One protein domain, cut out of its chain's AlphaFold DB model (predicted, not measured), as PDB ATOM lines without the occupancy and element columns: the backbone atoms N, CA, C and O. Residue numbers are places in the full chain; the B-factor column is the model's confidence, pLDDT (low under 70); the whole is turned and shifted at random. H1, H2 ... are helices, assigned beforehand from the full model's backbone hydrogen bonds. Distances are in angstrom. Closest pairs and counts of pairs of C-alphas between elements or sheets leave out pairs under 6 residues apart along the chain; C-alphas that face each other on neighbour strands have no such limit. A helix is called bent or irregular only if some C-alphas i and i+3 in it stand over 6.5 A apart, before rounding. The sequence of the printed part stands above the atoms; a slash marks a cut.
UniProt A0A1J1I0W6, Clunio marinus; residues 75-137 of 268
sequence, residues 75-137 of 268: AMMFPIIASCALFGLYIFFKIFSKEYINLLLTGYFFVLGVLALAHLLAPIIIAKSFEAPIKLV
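This is residues 75 to 137 of the 268 residues of a protein of Clunio marinus (UniProt A0A1J1I0W6). Two long helices meet near their ends as an open V, with H2 the longer arm, and a loose tail, residues 127 to 137, follows H2 at its far end. The printed part has 63 residues, with H1 then H2 along the chain and no named strand; the class is all helix. It is extended, with a radius of gyration of the C-alphas of 20.3 A and spans of 53 by 36 by 23 A.

Look first at H2, residues 98 to 126, which has a kink of 30 degrees near residue 120 and is only just irregular: C-alphas 120 and 123 are 6.7 A apart. H1, residues 75 to 95, is close to H2 but not clearly touching; their closest C-alphas, of Phe 93 and Ile 101, are 7.7 A apart. The two run opposite ways at a steep tilt of 64 degrees. O i to N i+4 pairs are within hydrogen-bond range in 15 of 17 cases in H1 and 23 of 25 in H2.

Find C-alpha 98 at (31.089, -44.124, -62.207); from there H2 runs 41.5 A to C-alpha 126 at (14.259, -19.375, -33.434). H1 begins at C-alpha 75, (16.025, -64.215, -38.657), and runs 31.1 A.

The C-alphas farthest apart, of Met 76 and Ser 129, are 53.9 A apart. The printed part has no cut, and the link from H1 to H2 is tight. Look at residue 75 and residues 123 to 137 for pLDDT under 70.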
ATOM      1  N   ALA A  75      14.581 -64.011 -38.546       69.25
ATOM      2  CA  ALA A  75      16.025 -64.215 -38.657       69.25
ATOM      3  C   ALA A  75      16.425 -64.950 -39.952       69.25
ATOM      4  O   ALA A  75      17.502 -64.711 -40.491       69.25
ATOM      5  N   MET A  76      15.557 -65.824 -40.477       75.38
ATOM      6  CA  MET A  76      15.789 -66.550 -41.735       75.38
ATOM      7  C   MET A  76      15.482 -65.720 -42.988       75.38
ATOM      8  O   MET A  76      15.951 -66.063 -44.071       75.38
ATOM      9  N   MET A  77      14.716 -64.634 -42.868       73.69
ATOM     10  CA  MET A  77      14.493 -63.687 -43.967       73.69
ATOM     11  C   MET A  77      15.698 -62.769 -44.193       73.69
ATOM     12  O   MET A  77      15.920 -62.318 -45.317       73.69
ATOM     13  N   PHE A  78      16.520 -62.556 -43.162       79.50
ATOM     14  CA  PHE A  78      17.697 -61.688 -43.224       79.50
ATOM     15  C   PHE A  78      18.699 -62.069 -44.343       79.50
ATOM     16  O   PHE A  78      19.057 -61.186 -45.124       79.50
ATOM     17  N   PRO A  79      19.098 -63.345 -44.539       85.06
ATOM     18  CA  PRO A  79      20.038 -63.725 -45.600       85.06
ATOM     19  C   PRO A  79      19.453 -63.615 -47.013       85.06
ATOM     20  O   PRO A  79      20.180 -63.320 -47.963       85.06
ATOM     21  N   ILE A  80      18.146 -63.842 -47.167       85.75
ATOM     22  CA  ILE A  80      17.465 -63.801 -48.470       85.75
ATOM     23  C   ILE A  80      17.324 -62.350 -48.935       85.75
ATOM     24  O   ILE A  80      17.689 -62.024 -50.064       85.75
ATOM     25  N   ILE A  81      16.872 -61.465 -48.042       85.75
ATOM     26  CA  ILE A  81      16.765 -60.029 -48.320       85.75
ATOM     27  C   ILE A  81      18.156 -59.443 -48.587       85.75
ATOM     28  O   ILE A  81      18.325 -58.717 -49.564       85.75
ATOM     29  N   ALA A  82      19.168 -59.820 -47.798       85.75
ATOM     30  CA  ALA A  82      20.547 -59.384 -48.020       85.75
ATOM     31  C   ALA A  82      21.100 -59.849 -49.378       85.75
ATOM     32  O   ALA A  82      21.727 -59.058 -50.082       85.75
ATOM     33  N   SER A  83      20.830 -61.093 -49.790       91.75
ATOM     34  CA  SER A  83      21.294 -61.627 -51.080       91.75
ATOM     35  C   SER A  83      20.639 -60.918 -52.268       91.75
ATOM     36  O   SER A  83      21.328 -60.519 -53.207       91.75
ATOM     37  N   CYS A  84      19.322 -60.694 -52.211       89.25
ATOM     38  CA  CYS A  84      18.601 -59.937 -53.235       89.25
ATOM     39  C   CYS A  84      19.050 -58.469 -53.290       89.25
ATOM     40  O   CYS A  84      19.245 -57.933 -54.381       89.25
ATOM     41  N   ALA A  85      19.265 -57.827 -52.137       88.88
ATOM     42  CA  ALA A  85      19.738 -56.447 -52.061       88.88
ATOM     43  C   ALA A  85      21.164 -56.294 -52.611       88.88
ATOM     44  O   ALA A  85      21.419 -55.382 -53.394       88.88
ATOM     45  N   LEU A  86      22.079 -57.209 -52.268       86.81
ATOM     46  CA  LEU A  86      23.454 -57.209 -52.782       86.81
ATOM     47  C   LEU A  86      23.498 -57.440 -54.294       86.81
ATOM     48  O   LEU A  86      24.236 -56.753 -54.998       86.81
ATOM     49  N   PHE A  87      22.689 -58.365 -54.809       90.69
ATOM     50  CA  PHE A  87      22.607 -58.619 -56.246       90.69
ATOM     51  C   PHE A  87      21.989 -57.439 -57.011       90.69
ATOM     52  O   PHE A  87      22.508 -57.039 -58.054       90.69
ATOM     53  N   GLY A  88      20.930 -56.829 -56.469       89.06
ATOM     54  CA  GLY A  88      20.324 -55.619 -57.028       89.06
ATOM     55  C   GLY A  88      21.293 -54.435 -57.040       89.06
ATOM     56  O   GLY A  88      21.441 -53.770 -58.066       89.06
ATOM     57  N   LEU A  89      22.024 -54.223 -55.943       82.44
ATOM     58  CA  LEU A  89      23.046 -53.183 -55.837       82.44
ATOM     59  C   LEU A  89      24.230 -53.440 -56.789       82.44
ATOM     60  O   LEU A  89      24.765 -52.503 -57.375       82.44
ATOM     61  N   TYR A  90      24.602 -54.704 -57.011       85.06
ATOM     62  CA  TYR A  90      25.624 -55.084 -57.990       85.06
ATOM     63  C   TYR A  90      25.193 -54.783 -59.431       85.06
ATOM     64  O   TYR A  90      25.964 -54.196 -60.192       85.06
ATOM     65  N   ILE A  91      23.958 -55.132 -59.814       84.94
ATOM     66  CA  ILE A  91      23.416 -54.779 -61.135       84.94
ATOM     67  C   ILE A  91      23.350 -53.260 -61.290       84.94
ATOM     68  O   ILE A  91      23.740 -52.743 -62.333       84.94
ATOM     69  N   PHE A  92      22.925 -52.544 -60.249       84.06
ATOM     70  CA  PHE A  92      22.883 -51.085 -60.236       84.06
ATOM     71  C   PHE A  92      24.271 -50.476 -60.489       84.06
ATOM     72  O   PHE A  92      24.437 -49.687 -61.416       84.06
ATOM     73  N   PHE A  93      25.305 -50.901 -59.761       79.56
ATOM     74  CA  PHE A  93      26.670 -50.414 -59.997       79.56
ATOM     75  C   PHE A  93      27.257 -50.828 -61.348       79.56
ATOM     76  O   PHE A  93      28.167 -50.168 -61.843       79.56
ATOM     77  N   LYS A  94      26.756 -51.905 -61.958       79.88
ATOM     78  CA  LYS A  94      27.176 -52.325 -63.297       79.88
ATOM     79  C   LYS A  94      26.483 -51.531 -64.408       79.88
ATOM     80  O   LYS A  94      27.079 -51.332 -65.462       79.88
ATOM     81  N   ILE A  95      25.229 -51.125 -64.201       81.19
ATOM     82  CA  ILE A  95      24.411 -50.446 -65.216       81.19
ATOM     83  C   ILE A  95      24.647 -48.930 -65.235       81.19
ATOM     84  O   ILE A  95      24.496 -48.305 -66.281       81.19
ATOM     85  N   PHE A  96      25.058 -48.346 -64.105       79.19
ATOM     86  CA  PHE A  96      25.396 -46.930 -63.987       79.19
ATOM     87  C   PHE A  96      26.914 -46.717 -64.039       79.19
ATOM     88  O   PHE A  96      27.667 -47.297 -63.260       79.19
ATOM     89  N   SER A  97      27.379 -45.850 -64.941       80.31
ATOM     90  CA  SER A  97      28.783 -45.427 -65.004       80.31
ATOM     91  C   SER A  97      29.200 -44.668 -63.738       80.31
ATOM     92  O   SER A  97      28.380 -44.034 -63.065       80.31
ATOM     93  N   LYS A  98      30.503 -44.715 -63.423       75.69
ATOM     94  CA  LYS A  98      31.089 -44.124 -62.207       75.69
ATOM     95  C   LYS A  98      30.747 -42.638 -62.041       75.69
ATOM     96  O   LYS A  98      30.566 -42.192 -60.909       75.69
ATOM     97  N   GLU A  99      30.598 -41.887 -63.135       83.25
ATOM     98  CA  GLU A  99      30.197 -40.478 -63.086       83.25
ATOM     99  C   GLU A  99      28.784 -40.274 -62.512       83.25
ATOM    100  O   GLU A  99      28.591 -39.386 -61.684       83.25
ATOM    101  N   TYR A 100      27.803 -41.108 -62.881       84.44
ATOM    102  CA  TYR A 100      26.426 -40.973 -62.387       84.44
ATOM    103  C   TYR A 100      26.298 -41.351 -60.913       84.44
ATOM    104  O   TYR A 100      25.556 -40.703 -60.176       84.44
ATOM    105  N   ILE A 101      27.052 -42.359 -60.462       84.38
ATOM    106  CA  ILE A 101      27.088 -42.763 -59.050       84.38
ATOM    107  C   ILE A 101      27.676 -41.637 -58.197       84.38
ATOM    108  O   ILE A 101      27.102 -41.281 -57.170       84.38
ATOM    109  N   ASN A 102      28.780 -41.029 -58.641       82.25
ATOM    110  CA  ASN A 102      29.391 -39.904 -57.937       82.25
ATOM    111  C   ASN A 102      28.491 -38.663 -57.934       82.25
ATOM    112  O   ASN A 102      28.408 -37.983 -56.912       82.25
ATOM    113  N   LEU A 103      27.780 -38.386 -59.031       87.81
ATOM    114  CA  LEU A 103      26.819 -37.286 -59.095       87.81
ATOM    115  C   LEU A 103      25.639 -37.512 -58.136       87.81
ATOM    116  O   LEU A 103      25.264 -36.599 -57.401       87.81
ATOM    117  N   LEU A 104      25.097 -38.732 -58.094       86.75
ATOM    118  CA  LEU A 104      24.015 -39.111 -57.186       86.75
ATOM    119  C   LEU A 104      24.456 -39.028 -55.718       86.75
ATOM    120  O   LEU A 104      23.741 -38.462 -54.896       86.75
ATOM    121  N   LEU A 105      25.640 -39.551 -55.392       84.12
ATOM    122  CA  LEU A 105      26.191 -39.542 -54.037       84.12
ATOM    123  C   LEU A 105      26.506 -38.116 -53.565       84.12
ATOM    124  O   LEU A 105      26.179 -37.753 -52.436       84.12
ATOM    125  N   THR A 106      27.076 -37.287 -54.442       87.69
ATOM    126  CA  THR A 106      27.324 -35.862 -54.168       87.69
ATOM    127  C   THR A 106      26.009 -35.116 -53.949       87.69
ATOM    128  O   THR A 106      25.890 -34.364 -52.985       87.69
ATOM    129  N   GLY A 107      24.992 -35.363 -54.783       93.19
ATOM    130  CA  GLY A 107      23.655 -34.791 -54.607       93.19
ATOM    131  C   GLY A 107      22.992 -35.228 -53.298       93.19
ATOM    132  O   GLY A 107      22.423 -34.401 -52.589       93.19
ATOM    133  N   TYR A 108      23.124 -36.504 -52.930       90.25
ATOM    134  CA  TYR A 108      22.609 -37.045 -51.675       90.25
ATOM    135  C   TYR A 108      23.273 -36.402 -50.450       90.25
ATOM    136  O   TYR A 108      22.574 -35.903 -49.568       90.25
ATOM    137  N   PHE A 109      24.609 -36.339 -50.412       87.81
ATOM    138  CA  PHE A 109      25.334 -35.682 -49.319       87.81
ATOM    139  C   PHE A 109      25.083 -34.177 -49.264       87.81
ATOM    140  O   PHE A 109      25.052 -33.611 -48.174       87.81
ATOM    141  N   PHE A 110      24.858 -33.530 -50.405       92.31
ATOM    142  CA  PHE A 110      24.491 -32.121 -50.451       92.31
ATOM    143  C   PHE A 110      23.113 -31.879 -49.826       92.31
ATOM    144  O   PHE A 110      22.987 -31.038 -48.941       92.31
ATOM    145  N   VAL A 111      22.089 -32.649 -50.214       92.06
ATOM    146  CA  VAL A 111      20.732 -32.501 -49.658       92.06
ATOM    147  C   VAL A 111      20.700 -32.859 -48.175       92.06
ATOM    148  O   VAL A 111      20.156 -32.093 -47.383       92.06
ATOM    149  N   LEU A 112      21.324 -33.970 -47.771       86.12
ATOM    150  CA  LEU A 112      21.445 -34.308 -46.353       86.12
ATOM    151  C   LEU A 112      22.247 -33.265 -45.575       86.12
ATOM    152  O   LEU A 112      21.869 -32.939 -44.455       86.12
ATOM    153  N   GLY A 113      23.313 -32.714 -46.155       88.12
ATOM    154  CA  GLY A 113      24.110 -31.650 -45.548       88.12
ATOM    155  C   GLY A 113      23.307 -30.367 -45.342       88.12
ATOM    156  O   GLY A 113      23.355 -29.785 -44.262       88.12
ATOM    157  N   VAL A 114      22.508 -29.960 -46.332       89.81
ATOM    158  CA  VAL A 114      21.613 -28.795 -46.233       89.81
ATOM    159  C   VAL A 114      20.498 -29.040 -45.218       89.81
ATOM    160  O   VAL A 114      20.225 -28.157 -44.411       89.81
ATOM    161  N   LEU A 115      19.882 -30.226 -45.200       85.69
ATOM    162  CA  LEU A 115      18.850 -30.570 -44.217       85.69
ATOM    163  C   LEU A 115      19.413 -30.648 -42.794       85.69
ATOM    164  O   LEU A 115      18.797 -30.119 -41.873       85.69
ATOM    165  N   ALA A 116      20.592 -31.246 -42.609       80.94
ATOM    166  CA  ALA A 116      21.278 -31.300 -41.322       80.94
ATOM    167  C   ALA A 116      21.664 -29.898 -40.836       80.94
ATOM    168  O   ALA A 116      21.427 -29.569 -39.675       80.94
ATOM    169  N   LEU A 117      22.193 -29.049 -41.724       82.25
ATOM    170  CA  LEU A 117      22.503 -27.659 -41.407       82.25
ATOM    171  C   LEU A 117      21.231 -26.865 -41.083       82.25
ATOM    172  O   LEU A 117      21.214 -26.120 -40.112       82.25
ATOM    173  N   ALA A 118      20.144 -27.057 -41.829       80.06
ATOM    174  CA  ALA A 118      18.863 -26.415 -41.552       80.06
ATOM    175  C   ALA A 118      18.288 -26.845 -40.193       80.06
ATOM    176  O   ALA A 118      17.835 -25.995 -39.434       80.06
ATOM    177  N   HIS A 119      18.364 -28.133 -39.843       79.00
ATOM    178  CA  HIS A 119      17.958 -28.634 -38.527       79.00
ATOM    179  C   HIS A 119      18.858 -28.125 -37.394       79.00
ATOM    180  O   HIS A 119      18.360 -27.834 -36.310       79.00
ATOM    181  N   LEU A 120      20.165 -27.987 -37.637       75.50
ATOM    182  CA  LEU A 120      21.123 -27.451 -36.667       75.50
ATOM    183  C   LEU A 120      20.931 -25.943 -36.443       75.50
ATOM    184  O   LEU A 120      21.049 -25.462 -35.319       75.50
ATOM    185  N   LEU A 121      20.625 -25.192 -37.505       70.94
ATOM    186  CA  LEU A 121      20.448 -23.741 -37.460       70.94
ATOM    187  C   LEU A 121      19.021 -23.315 -37.075       70.94
ATOM    188  O   LEU A 121      18.848 -22.213 -36.561       70.94
ATOM    189  N   ALA A 122      18.004 -24.163 -37.259       71.06
ATOM    190  CA  ALA A 122      16.623 -23.898 -36.843       71.06
ATOM    191  C   ALA A 122      16.490 -23.467 -35.365       71.06
ATOM    192  O   ALA A 122      15.884 -22.423 -35.117       71.06
ATOM    193  N   PRO A 123      17.074 -24.169 -34.372       67.06
ATOM    194  CA  PRO A 123      17.013 -23.726 -32.979       67.06
ATOM    195  C   PRO A 123      17.790 -22.424 -32.729       67.06
ATOM    196  O   PRO A 123      17.390 -21.652 -31.866       67.06
ATOM    197  N   ILE A 124      18.845 -22.139 -33.503       61.38
ATOM    198  CA  ILE A 124      19.672 -20.922 -33.377       61.38
ATOM    199  C   ILE A 124      18.937 -19.686 -33.921       61.38
ATOM    200  O   ILE A 124      19.047 -18.600 -33.360       61.38
ATOM    201  N   ILE A 125      18.159 -19.843 -34.996       60.28
ATOM    202  CA  ILE A 125      17.391 -18.751 -35.616       60.28
ATOM    203  C   ILE A 125      16.104 -18.460 -34.822       60.28
ATOM    204  O   ILE A 125      15.673 -17.310 -34.740       60.28
ATOM    205  N   ILE A 126      15.494 -19.491 -34.226       61.44
ATOM    206  CA  ILE A 126      14.259 -19.375 -33.434       61.44
ATOM    207  C   ILE A 126      14.554 -18.868 -32.012       61.44
ATOM    208  O   ILE A 126      13.761 -18.106 -31.455       61.44
ATOM    209  N   ALA A 127      15.709 -19.212 -31.438       48.59
ATOM    210  CA  ALA A 127      16.169 -18.652 -30.174       48.59
ATOM    211  C   ALA A 127      16.825 -17.277 -30.391       48.59
ATOM    212  O   ALA A 127      18.047 -17.134 -30.368       48.59
ATOM    213  N   LYS A 128      16.017 -16.218 -30.535       52.12
ATOM    214  CA  LYS A 128      16.497 -14.885 -30.140       52.12
ATOM    215  C   LYS A 128      16.850 -14.951 -28.651       52.12
ATOM    216  O   LYS A 128      15.969 -15.149 -27.821       52.12
ATOM    217  N   SER A 129      18.138 -14.786 -28.364       47.41
ATOM    218  CA  SER A 129      18.748 -14.784 -27.029       47.41
ATOM    219  C   SER A 129      18.741 -16.133 -26.307       47.41
ATOM    220  O   SER A 129      18.037 -16.310 -25.323       47.41
ATOM    221  N   PHE A 130      19.604 -17.055 -26.731       40.56
ATOM    222  CA  PHE A 130      20.310 -17.918 -25.781       40.56
ATOM    223  C   PHE A 130      21.633 -18.372 -26.407       40.56
ATOM    224  O   PHE A 130      21.702 -19.355 -27.140       40.56
ATOM    225  N   GLU A 131      22.697 -17.619 -26.130       43.47
ATOM    226  CA  GLU A 131      24.073 -18.079 -26.302       43.47
ATOM    227  C   GLU A 131      24.323 -19.211 -25.299       43.47
ATOM    228  O   GLU A 131      24.809 -19.002 -24.191       43.47
ATOM    229  N   ALA A 132      23.943 -20.432 -25.664       41.38
ATOM    230  CA  ALA A 132      24.454 -21.629 -25.018       41.38
ATOM    231  C   ALA A 132      25.653 -22.106 -25.853       41.38
ATOM    232  O   ALA A 132      25.454 -22.683 -26.926       41.38
ATOM    233  N   PRO A 133      26.902 -21.833 -25.437       32.91
ATOM    234  CA  PRO A 133      28.062 -22.238 -26.210       32.91
ATOM    235  C   PRO A 133      28.115 -23.767 -26.299       32.91
ATOM    236  O   PRO A 133      28.230 -24.468 -25.298       32.91
ATOM    237  N   ILE A 134      28.113 -24.274 -27.535       50.75
ATOM    238  CA  ILE A 134      28.284 -25.687 -27.947       50.75
ATOM    239  C   ILE A 134      29.666 -26.260 -27.537       50.75
ATOM    240  O   ILE A 134      30.036 -27.389 -27.848       50.75
ATOM    241  N   LYS A 135      30.431 -25.500 -26.756       38.28
ATOM    242  CA  LYS A 135      31.677 -25.900 -26.125       38.28
ATOM    243  C   LYS A 135      31.561 -25.550 -24.644       38.28
ATOM    244  O   LYS A 135      31.787 -24.408 -24.253       38.28
ATOM    245  N   LEU A 136      31.200 -26.528 -23.817       40.19
ATOM    246  CA  LEU A 136      31.286 -26.399 -22.363       40.19
ATOM    247  C   LEU A 136      32.769 -26.452 -21.968       40.19
ATOM    248  O   LEU A 136      33.294 -27.481 -21.547       40.19
ATOM    249  N   VAL A 137      33.470 -25.344 -22.204       42.38
ATOM    250  CA  VAL A 137      34.840 -25.123 -21.753       42.38
ATOM    251  C   VAL A 137      34.736 -24.663 -20.311       42.38
ATOM    252  O   VAL A 137      34.347 -23.530 -20.052       42.38
TER     253      VAL A 137